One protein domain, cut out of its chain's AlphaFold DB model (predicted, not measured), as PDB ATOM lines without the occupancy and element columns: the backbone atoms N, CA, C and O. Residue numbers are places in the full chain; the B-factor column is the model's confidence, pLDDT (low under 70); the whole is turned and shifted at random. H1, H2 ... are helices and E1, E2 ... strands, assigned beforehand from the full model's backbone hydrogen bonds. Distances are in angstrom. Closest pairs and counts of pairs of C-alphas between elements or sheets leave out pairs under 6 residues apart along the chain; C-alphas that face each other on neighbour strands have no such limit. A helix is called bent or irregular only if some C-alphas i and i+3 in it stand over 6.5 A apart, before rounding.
ATOM      1  N   MET A  16      -2.095  -5.931  21.584       66.62
ATOM      2  CA  MET A  16      -3.128  -5.846  22.625       66.62
ATOM      3  C   MET A  16      -3.190  -7.096  23.519       66.62
ATOM      4  O   MET A  16      -4.043  -7.169  24.402       66.62
ATOM      5  N   LEU A  17      -2.320  -8.091  23.299       69.38
ATOM      6  CA  LEU A  17      -2.172  -9.233  24.203       69.38
ATOM      7  C   LEU A  17      -1.389  -8.810  25.450       69.38
ATOM      8  O   LEU A  17      -0.211  -8.449  25.366       69.38
ATOM      9  N   GLU A  18      -2.046  -8.881  26.611       71.00
ATOM     10  CA  GLU A  18      -1.382  -8.685  27.901       71.00
ATOM     11  C   GLU A  18      -0.273  -9.727  28.092       71.00
ATOM     12  O   GLU A  18      -0.468 -10.907  27.805       71.00
ATOM     13  N   GLU A  19       0.882  -9.309  28.615       66.25
ATOM     14  CA  GLU A  19       2.056 -10.186  28.763       66.25
ATOM     15  C   GLU A  19       1.770 -11.446  29.585       66.25
ATOM     16  O   GLU A  19       2.284 -12.518  29.277       66.25
ATOM     17  N   LYS A  20       0.891 -11.336  30.586       69.56
ATOM     18  CA  LYS A  20       0.459 -12.463  31.422       69.56
ATOM     19  C   LYS A  20      -0.220 -13.582  30.624       69.56
ATOM     20  O   LYS A  20      -0.223 -14.718  31.075       69.56
ATOM     21  N   ASN A  21      -0.782 -13.260  29.457       78.56
ATOM     22  CA  ASN A  21      -1.423 -14.228  28.570       78.56
ATOM     23  C   ASN A  21      -0.420 -14.903  27.625       78.56
ATOM     24  O   ASN A  21      -0.766 -15.902  27.014       78.56
ATOM     25  N   LEU A  22       0.791 -14.352  27.480       86.56
ATOM     26  CA  LEU A  22       1.864 -14.956  26.684       86.56
ATOM     27  C   LEU A  22       2.681 -15.951  27.510       86.56
ATOM     28  O   LEU A  22       3.322 -16.829  26.946       86.56
ATOM     29  N   PHE A  23       2.702 -15.791  28.832       88.62
ATOM     30  CA  PHE A  23       3.464 -16.655  29.721       88.62
ATOM     31  C   PHE A  23       2.827 -18.045  29.827       88.62
ATOM     32  O   PHE A  23       1.635 -18.168  30.106       88.62
ATOM     33  N   ILE A  24       3.645 -19.088  29.682       86.44
ATOM     34  CA  ILE A  24       3.267 -20.466  30.012       86.44
ATOM     35  C   ILE A  24       4.115 -20.921  31.194       86.44
ATOM     36  O   ILE A  24       5.339 -20.799  31.176       86.44
ATOM     37  N   THR A  25       3.464 -21.465  32.222       83.75
ATOM     38  CA  THR A  25       4.152 -22.040  33.382       83.75
ATOM     39  C   THR A  25       5.044 -23.197  32.952       83.75
ATOM     40  O   THR A  25       4.631 -24.039  32.158       83.75
ATOM     41  N   ARG A  26       6.254 -23.261  33.509       80.88
ATOM     42  CA  ARG A  26       7.190 -24.360  33.274       80.88
ATOM     43  C   ARG A  26       6.558 -25.695  33.658       80.88
ATOM     44  O   ARG A  26       6.132 -25.867  34.801       80.88
ATOM     45  N   THR A  27       6.509 -26.621  32.709       81.62
ATOM     46  CA  THR A  27       5.984 -27.976  32.891       81.62
ATOM     47  C   THR A  27       7.113 -28.981  33.116       81.62
ATOM     48  O   THR A  27       6.869 -30.052  33.667       81.62
ATOM     49  N   GLY A  28       8.349 -28.646  32.719       84.06
ATOM     50  CA  GLY A  28       9.470 -29.589  32.672       84.06
ATOM     51  C   GLY A  28       9.380 -30.562  31.493       84.06
ATOM     52  O   GLY A  28      10.231 -31.437  31.355       84.06
ATOM     53  N   ASN A  29       8.359 -30.402  30.650       93.06
ATOM     54  CA  ASN A  29       8.108 -31.179  29.450       93.06
ATOM     55  C   ASN A  29       7.673 -30.220  28.338       93.06
ATOM     56  O   ASN A  29       6.495 -30.116  27.994       93.06
ATOM     57  N   GLU A  30       8.641 -29.454  27.847       95.75
ATOM     58  CA  GLU A  30       8.454 -28.391  26.868       95.75
ATOM     59  C   GLU A  30       9.536 -28.462  25.786       95.75
ATOM     60  O   GLU A  30      10.660 -28.902  26.040       95.75
ATOM     61  N   ILE A  31       9.195 -28.014  24.578       97.88
ATOM     62  CA  ILE A  31      10.162 -27.790  23.506       97.88
ATOM     63  C   ILE A  31      10.774 -26.418  23.711       97.88
ATOM     64  O   ILE A  31      10.073 -25.404  23.743       97.88
ATOM     65  N   VAL A  32      12.090 -26.391  23.835       97.94
ATOM     66  CA  VAL A  32      12.847 -25.172  24.088       97.94
ATOM     67  C   VAL A  32      13.372 -24.629  22.769       97.94
ATOM     68  O   VAL A  32      14.025 -25.368  22.037       97.94
ATOM     69  N   THR A  33      13.116 -23.355  22.473       98.50
ATOM     70  CA  THR A  33      13.556 -22.713  21.224       98.50
ATOM     71  C   THR A  33      14.357 -21.444  21.483       98.50
ATOM     72  O   THR A  33      14.137 -20.778  22.494       98.50
ATOM     73  N   ASP A  34      15.283 -21.138  20.576       98.19
ATOM     74  CA  ASP A  34      16.107 -19.922  20.577       98.19
ATOM     75  C   ASP A  34      16.616 -19.628  19.161       98.19
ATOM     76  O   ASP A  34      16.876 -20.567  18.397       98.19
ATOM     77  N   ALA A  35      16.816 -18.358  18.825       97.50
ATOM     78  CA  ALA A  35      17.635 -17.959  17.690       97.50
ATOM     79  C   ALA A  35      19.012 -17.480  18.160       97.50
ATOM     80  O   ALA A  35      19.175 -16.903  19.231       97.50
ATOM     81  N   GLY A  36      20.046 -17.724  17.361       95.12
ATOM     82  CA  GLY A  36      21.406 -17.384  17.760       95.12
ATOM     83  C   GLY A  36      22.367 -17.233  16.599       95.12
ATOM     84  O   GLY A  36      22.051 -17.536  15.453       95.12
ATOM     85  N   TRP A  37      23.576 -16.805  16.943       94.56
ATOM     86  CA  TRP A  37      24.695 -16.689  16.020       94.56
ATOM     87  C   TRP A  37      25.635 -17.881  16.146       94.56
ATOM     88  O   TRP A  37      25.989 -18.300  17.255       94.56
ATOM     89  N   LYS A 106      16.969 -22.716  16.572       98.62
ATOM     90  CA  LYS A 106      17.263 -23.898  17.394       98.62
ATOM     91  C   LYS A 106      16.011 -24.380  18.113       98.62
ATOM     92  O   LYS A 106      15.247 -23.571  18.637       98.62
ATOM     93  N   ALA A 107      15.825 -25.696  18.174       98.38
ATOM     94  CA  ALA A 107      14.753 -26.338  18.928       98.38
ATOM     95  C   ALA A 107      15.254 -27.614  19.614       98.38
ATOM     96  O   ALA A 107      15.911 -28.443  18.986       98.38
ATOM     97  N   ILE A 108      14.936 -27.792  20.896       98.25
ATOM     98  CA  ILE A 108      15.363 -28.953  21.685       98.25
ATOM     99  C   ILE A 108      14.181 -29.583  22.400       98.25
ATOM    100  O   ILE A 108      13.411 -28.901  23.076       98.25
ATOM    101  N   TYR A 109      14.115 -30.908  22.324       97.62
ATOM    102  CA  TYR A 109      13.254 -31.726  23.159       97.62
ATOM    103  C   TYR A 109      13.862 -33.110  23.394       97.62
ATOM    104  O   TYR A 109      14.059 -33.867  22.446       97.62
ATOM    105  N   LYS A 110      14.123 -33.474  24.656       94.62
ATOM    106  CA  LYS A 110      14.744 -34.760  25.036       94.62
ATOM    107  C   LYS A 110      16.011 -35.044  24.204       94.62
ATOM    108  O   LYS A 110      16.997 -34.328  24.325       94.62
ATOM    109  N   ASN A 111      15.988 -36.092  23.382       94.44
ATOM    110  CA  ASN A 111      17.066 -36.524  22.495       94.44
ATOM    111  C   ASN A 111      17.021 -35.863  21.107       94.44
ATOM    112  O   ASN A 111      17.825 -36.223  20.255       94.44
ATOM    113  N   HIS A 112      16.100 -34.934  20.864       97.69
ATOM    114  CA  HIS A 112      16.015 -34.157  19.634       97.69
ATOM    115  C   HIS A 112      16.641 -32.779  19.845       97.69
ATOM    116  O   HIS A 112      16.229 -32.029  20.730       97.69
ATOM    117  N   ALA A 113      17.613 -32.442  19.004       98.00
ATOM    118  CA  ALA A 113      18.232 -31.126  18.927       98.00
ATOM    119  C   ALA A 113      18.272 -30.704  17.458       98.00
ATOM    120  O   ALA A 113      19.068 -31.215  16.673       98.00
ATOM    121  N   TRP A 114      17.346 -29.849  17.054       98.25
ATOM    122  CA  TRP A 114      17.191 -29.423  15.670       98.25
ATOM    123  C   TRP A 114      17.755 -28.024  15.490       98.25
ATOM    124  O   TRP A 114      17.540 -27.148  16.330       98.25
ATOM    125  N   VAL A 115      18.458 -27.820  14.381       98.25
ATOM    126  CA  VAL A 115      18.987 -26.519  13.978       98.25
ATOM    127  C   VAL A 115      18.579 -26.236  12.541       98.25
ATOM    128  O   VAL A 115      18.567 -27.145  11.716       98.25
ATOM    129  N   ARG A 116      18.262 -24.983  12.231       97.12
ATOM    130  CA  ARG A 116      18.040 -24.499  10.867       97.12
ATOM    131  C   ARG A 116      18.968 -23.324  10.589       97.12
ATOM    132  O   ARG A 116      18.987 -22.381  11.377       97.12
ATOM    133  N   GLY A 117      19.708 -23.377   9.482       96.31
ATOM    134  CA  GLY A 117      20.417 -22.204   8.959       96.31
ATOM    135  C   GLY A 117      19.415 -21.223   8.357       96.31
ATOM    136  O   GLY A 117      18.564 -21.639   7.577       96.31
ATOM    137  N   LEU A 118      19.468 -19.952   8.762       95.00
ATOM    138  CA  LEU A 118      18.505 -18.937   8.319       95.00
ATOM    139  C   LEU A 118      19.108 -17.955   7.322       95.00
ATOM    140  O   LEU A 118      18.498 -17.679   6.297       95.00
ATOM    141  N   LEU A 119      20.280 -17.410   7.643       94.56
ATOM    142  CA  LEU A 119      20.913 -16.350   6.863       94.56
ATOM    143  C   LEU A 119      22.397 -16.253   7.214       94.56
ATOM    144  O   LEU A 119      22.766 -16.411   8.379       94.56
ATOM    145  N   ILE A 120      23.234 -15.935   6.230       94.44
ATOM    146  CA  ILE A 120      24.613 -15.502   6.460       94.44
ATOM    147  C   ILE A 120      24.614 -13.973   6.563       94.44
ATOM    148  O   ILE A 120      24.310 -13.288   5.591       94.44
ATOM    149  N   SER A 121      24.915 -13.425   7.739       90.25
ATOM    150  CA  SER A 121      24.907 -11.973   7.973       90.25
ATOM    151  C   SER A 121      25.738 -11.614   9.203       90.25
ATOM    152  O   SER A 121      26.242 -12.495   9.900       90.25
ATOM    153  N   THR A 122      25.925 -10.326   9.477       84.25
ATOM    154  CA  THR A 122      26.659  -9.844  10.653       84.25
ATOM    155  C   THR A 122      25.700  -9.384  11.757       84.25
ATOM    156  O   THR A 122      24.602  -8.908  11.458       84.25
ATOM    157  N   PRO A 123      26.098  -9.482  13.042       83.69
ATOM    158  CA  PRO A 123      25.270  -9.012  14.153       83.69
ATOM    159  C   PRO A 123      24.791  -7.566  14.002       83.69
ATOM    160  O   PRO A 123      23.619  -7.290  14.230       83.69
ATOM    161  N   ASP A 124      25.661  -6.664  13.544       84.50
ATOM    162  CA  ASP A 124      25.349  -5.234  13.447       84.50
ATOM    163  C   ASP A 124      24.196  -4.924  12.476       84.50
ATOM    164  O   ASP A 124      23.446  -3.971  12.694       84.50
ATOM    165  N   VAL A 125      24.033  -5.733  11.426       85.69
ATOM    166  CA  VAL A 125      22.965  -5.568  10.427       85.69
ATOM    167  C   VAL A 125      21.639  -6.130  10.942       85.69
ATOM    168  O   VAL A 125      20.577  -5.546  10.721       85.69
ATOM    169  N   GLU A 126      21.693  -7.248  11.664       90.06
ATOM    170  CA  GLU A 126      20.516  -8.067  11.960       90.06
ATOM    171  C   GLU A 126      19.918  -7.875  13.352       90.06
ATOM    172  O   GLU A 126      18.750  -8.209  13.567       90.06
ATOM    173  N   GLU A 127      20.677  -7.331  14.305       87.31
ATOM    174  CA  GLU A 127      20.224  -7.125  15.686       87.31
ATOM    175  C   GLU A 127      18.847  -6.420  15.781       87.31
ATOM    176  O   GLU A 127      17.994  -6.879  16.549       87.31
ATOM    177  N   PRO A 128      18.529  -5.379  14.972       89.81
ATOM    178  CA  PRO A 128      17.212  -4.730  15.014       89.81
ATOM    179  C   PRO A 128      16.040  -5.660  14.655       89.81
ATOM    180  O   PRO A 128      14.900  -5.439  15.081       89.81
ATOM    181  N   TYR A 129      16.307  -6.710  13.878       89.25
ATOM    182  CA  TYR A 129      15.317  -7.636  13.336       89.25
ATOM    183  C   TYR A 129      15.342  -8.998  14.025       89.25
ATOM    184  O   TYR A 129      14.596  -9.891  13.624       89.25
ATOM    185  N   PHE A 130      16.123  -9.160  15.099       91.38
ATOM    186  CA  PHE A 130      16.406 -10.476  15.672       91.38
ATOM    187  C   PHE A 130      15.160 -11.240  16.150       91.38
ATOM    188  O   PHE A 130      15.089 -12.465  16.093       91.38
ATOM    189  N   HIS A 131      14.105 -10.512  16.520       92.44
ATOM    190  CA  HIS A 131      12.803 -11.092  16.844       92.44
ATOM    191  C   HIS A 131      12.179 -11.911  15.698       92.44
ATOM    192  O   HIS A 131      11.401 -12.821  15.975       92.44
ATOM    193  N   ASN A 132      12.503 -11.626  14.433       95.38
ATOM    194  CA  ASN A 132      12.058 -12.425  13.289       95.38
ATOM    195  C   ASN A 132      12.738 -13.798  13.272       95.38
ATOM    196  O   ASN A 132      12.087 -14.802  12.993       95.38
ATOM    197  N   TYR A 133      14.015 -13.872  13.646       97.00
ATOM    198  CA  TYR A 133      14.735 -15.141  13.750       97.00
ATOM    199  C   TYR A 133      14.219 -15.985  14.914       97.00
ATOM    200  O   TYR A 133      14.055 -17.196  14.781       97.00
ATOM    201  N   GLU A 134      13.827 -15.342  16.013       97.81
ATOM    202  CA  GLU A 134      13.125 -16.012  17.113       97.81
ATOM    203  C   GLU A 134      11.774 -16.595  16.668       97.81
ATOM    204  O   GLU A 134      11.379 -17.682  17.092       97.81
ATOM    205  N   MET A 135      11.069 -15.924  15.749       97.12
ATOM    206  CA  MET A 135       9.862 -16.490  15.141       97.12
ATOM    207  C   MET A 135      10.174 -17.734  14.300       97.12
ATOM    208  O   MET A 135       9.379 -18.675  14.298       97.12
ATOM    209  N   GLU A 136      11.303 -17.781  13.590       96.81
ATOM    210  CA  GLU A 136      11.750 -18.994  12.889       96.81
ATOM    211  C   GLU A 136      12.118 -20.121  13.868       96.81
ATOM    212  O   GLU A 136      11.782 -21.279  13.618       96.81
ATOM    213  N   ALA A 137      12.715 -19.805  15.022       98.06
ATOM    214  CA  ALA A 137      13.010 -20.794  16.061       98.06
ATOM    215  C   ALA A 137      11.731 -21.406  16.652       98.06
ATOM    216  O   ALA A 137      11.636 -22.625  16.807       98.06
ATOM    217  N   ILE A 138      10.704 -20.586  16.898       97.69
ATOM    218  CA  ILE A 138       9.382 -21.071  17.324       97.69
ATOM    219  C   ILE A 138       8.772 -21.987  16.257       97.69
ATOM    220  O   ILE A 138       8.267 -23.056  16.598       97.69
ATOM    221  N   ARG A 139       8.830 -21.611  14.972       96.12
ATOM    222  CA  ARG A 139       8.337 -22.455  13.866       96.12
ATOM    223  C   ARG A 139       9.056 -23.802  13.816       96.12
ATOM    224  O   ARG A 139       8.399 -24.831  13.674       96.12
ATOM    225  N   LEU A 140      10.376 -23.811  14.001       97.25
ATOM    226  CA  LEU A 140      11.164 -25.039  14.103       97.25
ATOM    227  C   LEU A 140      10.710 -25.905  15.290       97.25
ATOM    228  O   LEU A 140      10.550 -27.115  15.143       97.25
ATOM    229  N   GLY A 141      10.440 -25.296  16.448       96.94
ATOM    230  CA  GLY A 141       9.895 -25.995  17.614       96.94
ATOM    231  C   GLY A 141       8.497 -26.574  17.382       96.94
ATOM    232  O   GLY A 141       8.228 -27.707  17.774       96.94
ATOM    233  N   VAL A 142       7.618 -25.841  16.694       95.56
ATOM    234  CA  VAL A 142       6.292 -26.334  16.286       95.56
ATOM    235  C   VAL A 142       6.426 -27.535  15.348       95.56
ATOM    236  O   VAL A 142       5.722 -28.525  15.530       95.56
ATOM    237  N   GLN A 143       7.359 -27.492  14.397       94.31
ATOM    238  CA  GLN A 143       7.608 -28.620  13.504       94.31
ATOM    239  C   GLN A 143       8.150 -29.841  14.259       94.31
ATOM    240  O   GLN A 143       7.685 -30.960  14.041       94.31
ATOM    241  N   LEU A 144       9.072 -29.634  15.205       95.50
ATOM    242  CA  LEU A 144       9.552 -30.701  16.082       95.50
ATOM    243  C   LEU A 144       8.400 -31.323  16.879       95.50
ATOM    244  O   LEU A 144       8.322 -32.545  16.974       95.50
ATOM    245  N   ARG A 145       7.470 -30.505  17.388       94.94
ATOM    246  CA  ARG A 145       6.271 -30.973  18.097       94.94
ATOM    247  C   ARG A 145       5.418 -31.911  17.248       94.94
ATOM    248  O   ARG A 145       5.001 -32.963  17.728       94.94
ATOM    249  N   LYS A 146       5.176 -31.538  15.987       92.31
ATOM    250  CA  LYS A 146       4.434 -32.374  15.033       92.31
ATOM    251  C   LYS A 146       5.151 -33.695  14.787       92.31
ATOM    252  O   LYS A 146       4.520 -34.744  14.829       92.31
ATOM    253  N   TYR A 147       6.467 -33.643  14.598       93.19
ATOM    254  CA  TYR A 147       7.290 -34.822  14.343       93.19
ATOM    255  C   TYR A 147       7.267 -35.841  15.490       93.19
ATOM    256  O   TYR A 147       7.198 -37.043  15.242       93.19
ATOM    257  N   ILE A 148       7.309 -35.381  16.743       94.62
ATOM    258  CA  ILE A 148       7.250 -36.266  17.920       94.62
ATOM    259  C   ILE A 148       5.821 -36.686  18.295       94.62
ATOM    260  O   ILE A 148       5.659 -37.541  19.162       94.62
ATOM    261  N   PHE A 149       4.797 -36.095  17.666       91.94
ATOM    262  CA  PHE A 149       3.378 -36.332  17.951       91.94
ATOM    263  C   PHE A 149       2.986 -36.131  19.429       91.94
ATOM    264  O   PHE A 149       2.168 -36.875  19.971       91.94
ATOM    265  N   GLU A 150       3.546 -35.114  20.090       90.25
ATOM    266  CA  GLU A 150       3.212 -34.768  21.478       90.25
ATOM    267  C   GLU A 150       2.563 -33.378  21.567       90.25
ATOM    268  O   GLU A 150       3.060 -32.414  20.995       90.25
ATOM    269  N   ASP A 151       1.478 -33.243  22.335       89.94
ATOM    270  CA  ASP A 151       0.807 -31.955  22.563       89.94
ATOM    271  C   ASP A 151       1.446 -31.193  23.738       89.94
ATOM    272  O   ASP A 151       0.908 -31.127  24.845       89.94
ATOM    273  N   ILE A 152       2.664 -30.689  23.519       94.06
ATOM    274  CA  ILE A 152       3.482 -30.022  24.547       94.06
ATOM    275  C   ILE A 152       3.766 -28.547  24.222       94.06
ATOM    276  O   ILE A 152       3.734 -28.143  23.053       94.06
ATOM    277  N   PRO A 153       4.057 -27.710  25.239       95.69
ATOM    278  CA  PRO A 153       4.363 -26.305  25.010       95.69
ATOM    279  C   PRO A 153       5.646 -26.101  24.202       95.69
ATOM    280  O   PRO A 153       6.651 -26.766  24.456       95.69
ATOM    281  N   VAL A 154       5.634 -25.128  23.290       97.06
ATOM    282  CA  VAL A 154       6.844 -24.573  22.663       97.06
ATOM    283  C   VAL A 154       7.166 -23.249  23.344       97.06
ATOM    284  O   VAL A 154       6.341 -22.332  23.333       97.06
ATOM    285  N   ILE A 155       8.345 -23.142  23.952       97.25
ATOM    286  CA  ILE A 155       8.754 -21.946  24.690       97.25
ATOM    287  C   ILE A 155       9.894 -21.205  23.997       97.25
ATOM    288  O   ILE A 155      10.792 -21.812  23.410       97.25
ATOM    289  N   ASN A 156       9.854 -19.881  24.097       97.69
ATOM    290  CA  ASN A 156      10.868 -18.958  23.600       97.69
ATOM    291  C   ASN A 156      10.969 -17.766  24.565       97.69
ATOM    292  O   ASN A 156      10.012 -17.471  25.289       97.69
ATOM    293  N   ASP A 157      12.096 -17.069  24.607       95.69
ATOM    294  CA  ASP A 157      12.294 -15.937  25.515       95.69
ATOM    295  C   ASP A 157      12.103 -14.557  24.880       95.69
ATOM    296  O   ASP A 157      12.005 -13.551  25.594       95.69
ATOM    297  N   CYS A 158      11.896 -14.499  23.566       95.44
ATOM    298  CA  CYS A 158      11.474 -13.301  22.865       95.44
ATOM    299  C   CYS A 158       9.950 -13.116  22.946       95.44
ATOM    300  O   CYS A 158       9.166 -13.675  22.172       95.44
ATOM    301  N   LYS A 159       9.506 -12.240  23.859       93.50
ATOM    302  CA  LYS A 159       8.080 -11.882  24.025       93.50
ATOM    303  C   LYS A 159       7.415 -11.459  22.715       93.50
ATOM    304  O   LYS A 159       6.249 -11.775  22.492       93.50
ATOM    305  N   ASN A 160       8.129 -10.709  21.877       92.81
ATOM    306  CA  ASN A 160       7.582 -10.195  20.625       92.81
ATOM    307  C   ASN A 160       7.332 -11.326  19.627       92.81
ATOM    308  O   ASN A 160       6.232 -11.398  19.083       92.81
ATOM    309  N   ALA A 161       8.283 -12.247  19.463       94.88
ATOM    310  CA  ALA A 161       8.123 -13.406  18.591       94.88
ATOM    311  C   ALA A 161       6.922 -14.269  19.010       94.88
ATOM    312  O   ALA A 161       6.035 -14.545  18.199       94.88
ATOM    313  N   VAL A 162       6.824 -14.591  20.308       94.56
ATOM    314  CA  VAL A 162       5.678 -15.323  20.872       94.56
ATOM    315  C   VAL A 162       4.375 -14.574  20.603       94.56
ATOM    316  O   VAL A 162       3.419 -15.157  20.104       94.56
ATOM    317  N   ARG A 163       4.327 -13.266  20.873       91.94
ATOM    318  CA  ARG A 163       3.137 -12.431  20.654       91.94
ATOM    319  C   ARG A 163       2.656 -12.458  19.202       91.94
ATOM    320  O   ARG A 163       1.448 -12.541  18.975       91.94
ATOM    321  N   TYR A 164       3.569 -12.381  18.234       90.12
ATOM    322  CA  TYR A 164       3.229 -12.434  16.810       90.12
ATOM    323  C   TYR A 164       2.657 -13.793  16.398       90.12
ATOM    324  O   TYR A 164       1.718 -13.850  15.601       90.12
ATOM    325  N   LEU A 165       3.185 -14.877  16.966       91.50
ATOM    326  CA  LEU A 165       2.820 -16.239  16.589       91.50
ATOM    327  C   LEU A 165       1.693 -16.852  17.431       91.50
ATOM    328  O   LEU A 165       1.094 -17.833  17.001       91.50
ATOM    329  N   HIS A 166       1.331 -16.261  18.574       85.75
ATOM    330  CA  HIS A 166       0.353 -16.820  19.523       85.75
ATOM    331  C   HIS A 166      -1.039 -17.040  18.904       85.75
ATOM    332  O   HIS A 166      -1.848 -17.818  19.398       85.75
ATOM    333  N   ARG A 167      -1.364 -16.322  17.826       81.25
ATOM    334  CA  ARG A 167      -2.632 -16.484  17.095       81.25
ATOM    335  C   ARG A 167      -2.586 -17.551  16.008       81.25
ATOM    336  O   ARG A 167      -3.638 -17.906  15.498       81.25
ATOM    337  N   ARG A 168      -1.385 -17.979  15.625       85.69
ATOM    338  CA  ARG A 168      -1.142 -18.934  14.542       85.69
ATOM    339  C   ARG A 168      -0.886 -20.334  15.072       85.69
ATOM    340  O   ARG A 168      -1.325 -21.282  14.454       85.69
ATOM    341  N   TYR A 169      -0.208 -20.452  16.211       88.56
ATOM    342  CA  TYR A 169       0.136 -21.745  16.787       88.56
ATOM    343  C   TYR A 169      -0.424 -21.875  18.199       88.56
ATOM    344  O   TYR A 169      -0.233 -21.001  19.047       88.56
ATOM    345  N   ALA A 170      -1.093 -22.998  18.458       87.56
ATOM    346  CA  ALA A 170      -1.534 -23.360  19.796       87.56
ATOM    347  C   ALA A 170      -0.344 -23.750  20.690       87.56
ATOM    348  O   ALA A 170       0.672 -24.269  20.212       87.56
ATOM    349  N   LEU A 171      -0.501 -23.537  22.002       90.75
ATOM    350  CA  LEU A 171       0.457 -23.941  23.041       90.75
ATOM    351  C   LEU A 171       1.894 -23.459  22.780       90.75
ATOM    352  O   LEU A 171       2.855 -24.200  22.978       90.75
ATOM    353  N   ILE A 172       2.044 -22.211  22.337       94.38
ATOM    354  CA  ILE A 172       3.333 -21.515  22.348       94.38
ATOM    355  C   ILE A 172       3.342 -20.471  23.463       94.38
ATOM    356  O   ILE A 172       2.301 -19.878  23.757       94.38
ATOM    357  N   GLY A 173       4.494 -20.225  24.079       94.44
ATOM    358  CA  GLY A 173       4.567 -19.331  25.229       94.44
ATOM    359  C   GLY A 173       5.921 -18.684  25.452       94.44
ATOM    360  O   GLY A 173       6.956 -19.135  24.971       94.44
ATOM    361  N   TRP A 174       5.890 -17.604  26.222       95.81
ATOM    362  CA  TRP A 174       7.067 -16.881  26.662       95.81
ATOM    363  C   TRP A 174       7.565 -17.416  28.007       95.81
ATOM    364  O   TRP A 174       6.778 -17.577  28.944       95.81
ATOM    365  N   GLN A 175       8.878 -17.619  28.119       94.25
ATOM    366  CA  GLN A 175       9.577 -17.836  29.388       94.25
ATOM    367  C   GLN A 175      10.908 -17.069  29.423       94.25
ATOM    368  O   GLN A 175      11.446 -16.754  28.374       94.25
ATOM    369  N   PRO A 176      11.478 -16.746  30.597       93.38
ATOM    370  CA  PRO A 176      12.742 -16.010  30.660       93.38
ATOM    371  C   PRO A 176      13.948 -16.817  30.134       93.38
ATOM    372  O   PRO A 176      13.909 -18.047  30.076       93.38
ATOM    373  N   ARG A 177      15.062 -16.128  29.825       93.38
ATOM    374  CA  ARG A 177      16.283 -16.701  29.207       93.38
ATOM    375  C   ARG A 177      16.816 -17.966  29.883       93.38
ATOM    376  O   ARG A 177      17.290 -18.894  29.231       93.38
ATOM    377  N   ASN A 178      16.754 -18.011  31.212       94.81
ATOM    378  CA  ASN A 178      17.232 -19.145  32.005       94.81
ATOM    379  C   ASN A 178      16.423 -20.434  31.767       94.81
ATOM    380  O   ASN A 178      16.921 -21.525  32.034       94.81
ATOM    381  N   CYS A 179      15.192 -20.327  31.261       93.50
ATOM    382  CA  CYS A 179      14.391 -21.473  30.851       93.50
ATOM    383  C   CYS A 179      14.765 -21.985  29.457       93.50
ATOM    384  O   CYS A 179      14.559 -23.164  29.185       93.50
ATOM    385  N   VAL A 180      15.344 -21.135  28.598       95.31
ATOM    386  CA  VAL A 180      15.708 -21.497  27.216       95.31
ATOM    387  C   VAL A 180      17.201 -21.739  26.989       95.31
ATOM    388  O   VAL A 180      17.656 -21.945  25.867       95.31
ATOM    389  N   THR A 181      17.985 -21.789  28.069       96.25
ATOM    390  CA  THR A 181      19.454 -21.903  28.026       96.25
ATOM    391  C   THR A 181      19.954 -23.131  27.257       96.25
ATOM    392  O   THR A 181      21.021 -23.077  26.650       96.25
ATOM    393  N   ALA A 182      19.187 -24.226  27.247       96.44
ATOM    394  CA  ALA A 182      19.533 -25.411  26.467       96.44
ATOM    395  C   ALA A 182      19.588 -25.103  24.961       96.44
ATOM    396  O   ALA A 182      20.593 -25.405  24.323       96.44
ATOM    397  N   ALA A 183      18.549 -24.459  24.412       97.38
ATOM    398  CA  ALA A 183      18.525 -24.054  23.008       97.38
ATOM    399  C   ALA A 183      19.574 -22.977  22.724       97.38
ATOM    400  O   ALA A 183      20.284 -23.075  21.729       97.38
ATOM    401  N   HIS A 184      19.764 -22.030  23.645       97.00
ATOM    402  CA  HIS A 184      20.782 -20.996  23.480       97.00
ATOM    403  C   HIS A 184      22.196 -21.540  23.282       97.00
ATOM    404  O   HIS A 184      22.933 -21.103  22.391       97.00
ATOM    405  N   ASN A 185      22.561 -22.529  24.092       97.00
ATOM    406  CA  ASN A 185      23.902 -23.093  24.090       97.00
ATOM    407  C   ASN A 185      24.113 -24.177  23.029       97.00
ATOM    408  O   ASN A 185      25.258 -24.581  22.819       97.00
ATOM    409  N   LEU A 186      23.049 -24.643  22.368       97.69
ATOM    410  CA  LEU A 186      23.148 -25.664  21.332       97.69
ATOM    411  C   LEU A 186      24.013 -25.169  20.179       97.69
ATOM    412  O   LEU A 186      23.844 -24.045  19.712       97.69
ATOM    413  N   LYS A 187      24.934 -26.011  19.724       97.25
ATOM    414  CA  LYS A 187      25.739 -25.781  18.520       97.25
ATOM    415  C   LYS A 187      25.236 -26.636  17.367       97.25
ATOM    416  O   LYS A 187      24.729 -27.732  17.608       97.25
ATOM    417  N   ILE A 188      25.458 -26.205  16.124       96.31
ATOM    418  CA  ILE A 188      25.148 -27.013  14.928       96.31
ATOM    419  C   ILE A 188      25.775 -28.410  15.034       96.31
ATOM    420  O   ILE A 188      25.120 -29.405  14.742       96.31
ATOM    421  N   SER A 189      27.010 -28.508  15.531       95.56
ATOM    422  CA  SER A 189      27.726 -29.783  15.699       95.56
ATOM    423  C   SER A 189      27.090 -30.750  16.706       95.56
ATOM    424  O   SER A 189      27.430 -31.930  16.721       95.56
ATOM    425  N   GLN A 190      26.182 -30.264  17.553       96.81
ATOM    426  CA  GLN A 190      25.434 -31.051  18.537       96.81
ATOM    427  C   GLN A 190      24.020 -31.393  18.048       96.81
ATOM    428  O   GLN A 190      23.287 -32.102  18.740       96.81
ATOM    429  N   ALA A 191      23.614 -30.869  16.891       97.12
ATOM    430  CA  ALA A 191      22.282 -31.069  16.360       97.12
ATOM    431  C   ALA A 191      22.093 -32.519  15.898       97.12
ATOM    432  O   ALA A 191      22.904 -33.081  15.166       97.12
ATOM    433  N   THR A 192      20.969 -33.117  16.278       97.50
ATOM    434  CA  THR A 192      20.513 -34.398  15.735       97.50
ATOM    435  C   THR A 192      19.901 -34.255  14.344       97.50
ATOM    436  O   THR A 192      19.755 -35.250  13.641       97.50
ATOM    437  N   LYS A 193      19.493 -33.039  13.959       96.94
ATOM    438  CA  LYS A 193      19.022 -32.711  12.610       96.94
ATOM    439  C   LYS A 193      19.390 -31.270  12.270       96.94
ATOM    440  O   LYS A 193      19.149 -30.372  13.077       96.94
ATOM    441  N   VAL A 194      19.939 -31.066  11.078       96.94
ATOM    442  CA  VAL A 194      20.251 -29.741  10.535       96.94
ATOM    443  C   VAL A 194      19.416 -29.531   9.279       96.94
ATOM    444  O   VAL A 194      19.491 -30.325   8.345       96.94
ATOM    445  N   TYR A 195      18.607 -28.479   9.281       96.06
ATOM    446  CA  TYR A 195      17.797 -28.044   8.155       96.06
ATOM    447  C   TYR A 195      18.576 -27.040   7.310       96.06
ATOM    448  O   TYR A 195      18.973 -25.980   7.806       96.06
ATOM    449  N   ASN A 196      18.767 -27.394   6.041       91.69
ATOM    450  CA  ASN A 196      19.070 -26.441   4.982       91.69
ATOM    451  C   ASN A 196      17.761 -25.909   4.376       91.69
ATOM    452  O   ASN A 196      16.679 -26.385   4.724       91.69
ATOM    453  N   GLU A 197      17.869 -24.916   3.500       88.44
ATOM    454  CA  GLU A 197      16.735 -24.275   2.826       88.44
ATOM    455  C   GLU A 197      15.793 -25.292   2.159       88.44
ATOM    456  O   GLU A 197      14.611 -25.341   2.487       88.44
ATOM    457  N   LEU A 198      16.339 -26.190   1.334       86.38
ATOM    458  CA  LEU A 198      15.553 -27.184   0.594       86.38
ATOM    459  C   LEU A 198      14.830 -28.178   1.513       86.38
ATOM    460  O   LEU A 198      13.631 -28.393   1.376       86.38
ATOM    461  N   LEU A 199      15.542 -28.765   2.483       87.31
ATOM    462  CA  LEU A 199      14.958 -29.729   3.419       87.31
ATOM    463  C   LEU A 199      13.888 -29.074   4.291       87.31
ATOM    464  O   LEU A 199      12.935 -29.730   4.705       87.31
ATOM    465  N   TRP A 200      14.070 -27.795   4.621       89.75
ATOM    466  CA  TRP A 200      13.058 -27.049   5.346       89.75
ATOM    467  C   TRP A 200      11.794 -26.894   4.510       89.75
ATOM    468  O   TRP A 200      10.724 -27.205   5.018       89.75
ATOM    469  N   ASP A 201      11.912 -26.477   3.253       85.25
ATOM    470  CA  ASP A 201      10.760 -26.282   2.370       85.25
ATOM    471  C   ASP A 201      10.010 -27.591   2.080       85.25
ATOM    472  O   ASP A 201       8.783 -27.591   2.000       85.25
ATOM    473  N   GLU A 202      10.725 -28.716   1.987       83.31
ATOM    474  CA  GLU A 202      10.132 -30.049   1.813       83.31
ATOM    475  C   GLU A 202       9.382 -30.537   3.061       83.31
ATOM    476  O   GLU A 202       8.254 -31.028   2.966       83.31
TER     477      GLU A 202
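What this domain is: This is residues 16 to 37 and 106 to 202 of the 212 residues of an uncharacterized protein of Nostoc sp. 'Peltigera membranacea cyanobiont' 232 (UniProt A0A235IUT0). One twisted sheet of six strands curls round a long, kinked helix, H1, whose first part sticks out at residues 124 to 129. The short helix H2 packs on residues 131 to 138 of H1 at a steep tilt and lies over the edge strand E5, while the short helix H3 sits over E1 on the opposite face of the sheet from H2, and H4 ends the printed part near E3. The printed part has 119 residues, with four named helices and six named strands in the order E1 E2 E3 H1 E4 H2 E5 H3 E6 H4; the class is mixed, helices and strands. The sheet is mixed, in the order E5 E4 E1 E2 E3 E6. The whole is compact, with a radius of gyration of the C-alphas of 13.5 A and spans of 35 by 34 by 27 A.

How they stand to each other: The sheet runs from E5, residues 172 to 174, through E4, 154 to 156, E1, 31 to 37, E2, 106 to 109, and E3, 112 to 120, to E6, 193 to 195. E1 and E2 are antiparallel, with N 32 and O 108 2.9 A apart, within hydrogen-bond range. E2 and E3 form an antiparallel hairpin, with N 114 and O 107 at 2.8 A. The other neighbours are parallel: N 155 and O 31 are 2.9 A apart between E4 and E1, N 173 and O 154 2.9 A between E5 and E4, and N 195 and O 115 2.8 A between E3 and E6. H1, residues 123 to 148, is on the sheet; its closest C-alphas to E1 are those of Glu 134 and Ala 35, 4.9 A. H1 has a kink of 71 degrees near residue 130 and is irregular, with C-alphas 128 and 131 8.0 A apart. H2, residues 159 to 165, touches residues 131 to 138 of H1, at a steep tilt of 54 degrees, the same way; the closest C-alphas are those of Met 135 and Ala 161, 4.9 A. E4, H2 and E5 form a strand-helix-strand unit, two parallel neighbour strands with a helix between, with a right-handed crossover. H3, residues 181 to 185, is over E1 on the opposite face from H2, at a height over the sheet of 6.7 A. H4, residues 197 to 202, is on the same face as H2; its closest C-alphas to E3 are those of Glu 197 and Gly 117, 7.4 A. Each O i to N i+4 pair is within hydrogen-bond range in H2, H3 and H4, and 17 of 22 in H1.

Where its parts are: E1 begins at C-alpha 31 (10.162, -27.790, 23.506) and is 19.8 A long. E3 is 24.4 A long, and H1 measures 32.9 A from C-alpha 123 (25.270, -9.012, 14.153) to C-alpha 148. H4 ends at C-alpha 202 (10.132, -30.049, 1.813).

The domain as a whole: The two C-alphas farthest apart are those of Met 16 and Ser 189, 39.7 A. Residues 38 to 105 are not printed, and C-alphas 37 and 106 are 10.4 A apart across the cut. Of the links that are printed whole, none is long. Residues 16 to 30 hold no named element; within them residues 16 to 17 and 19 to 20 have pLDDT under 70, against a mean of 92.1 for the printed part.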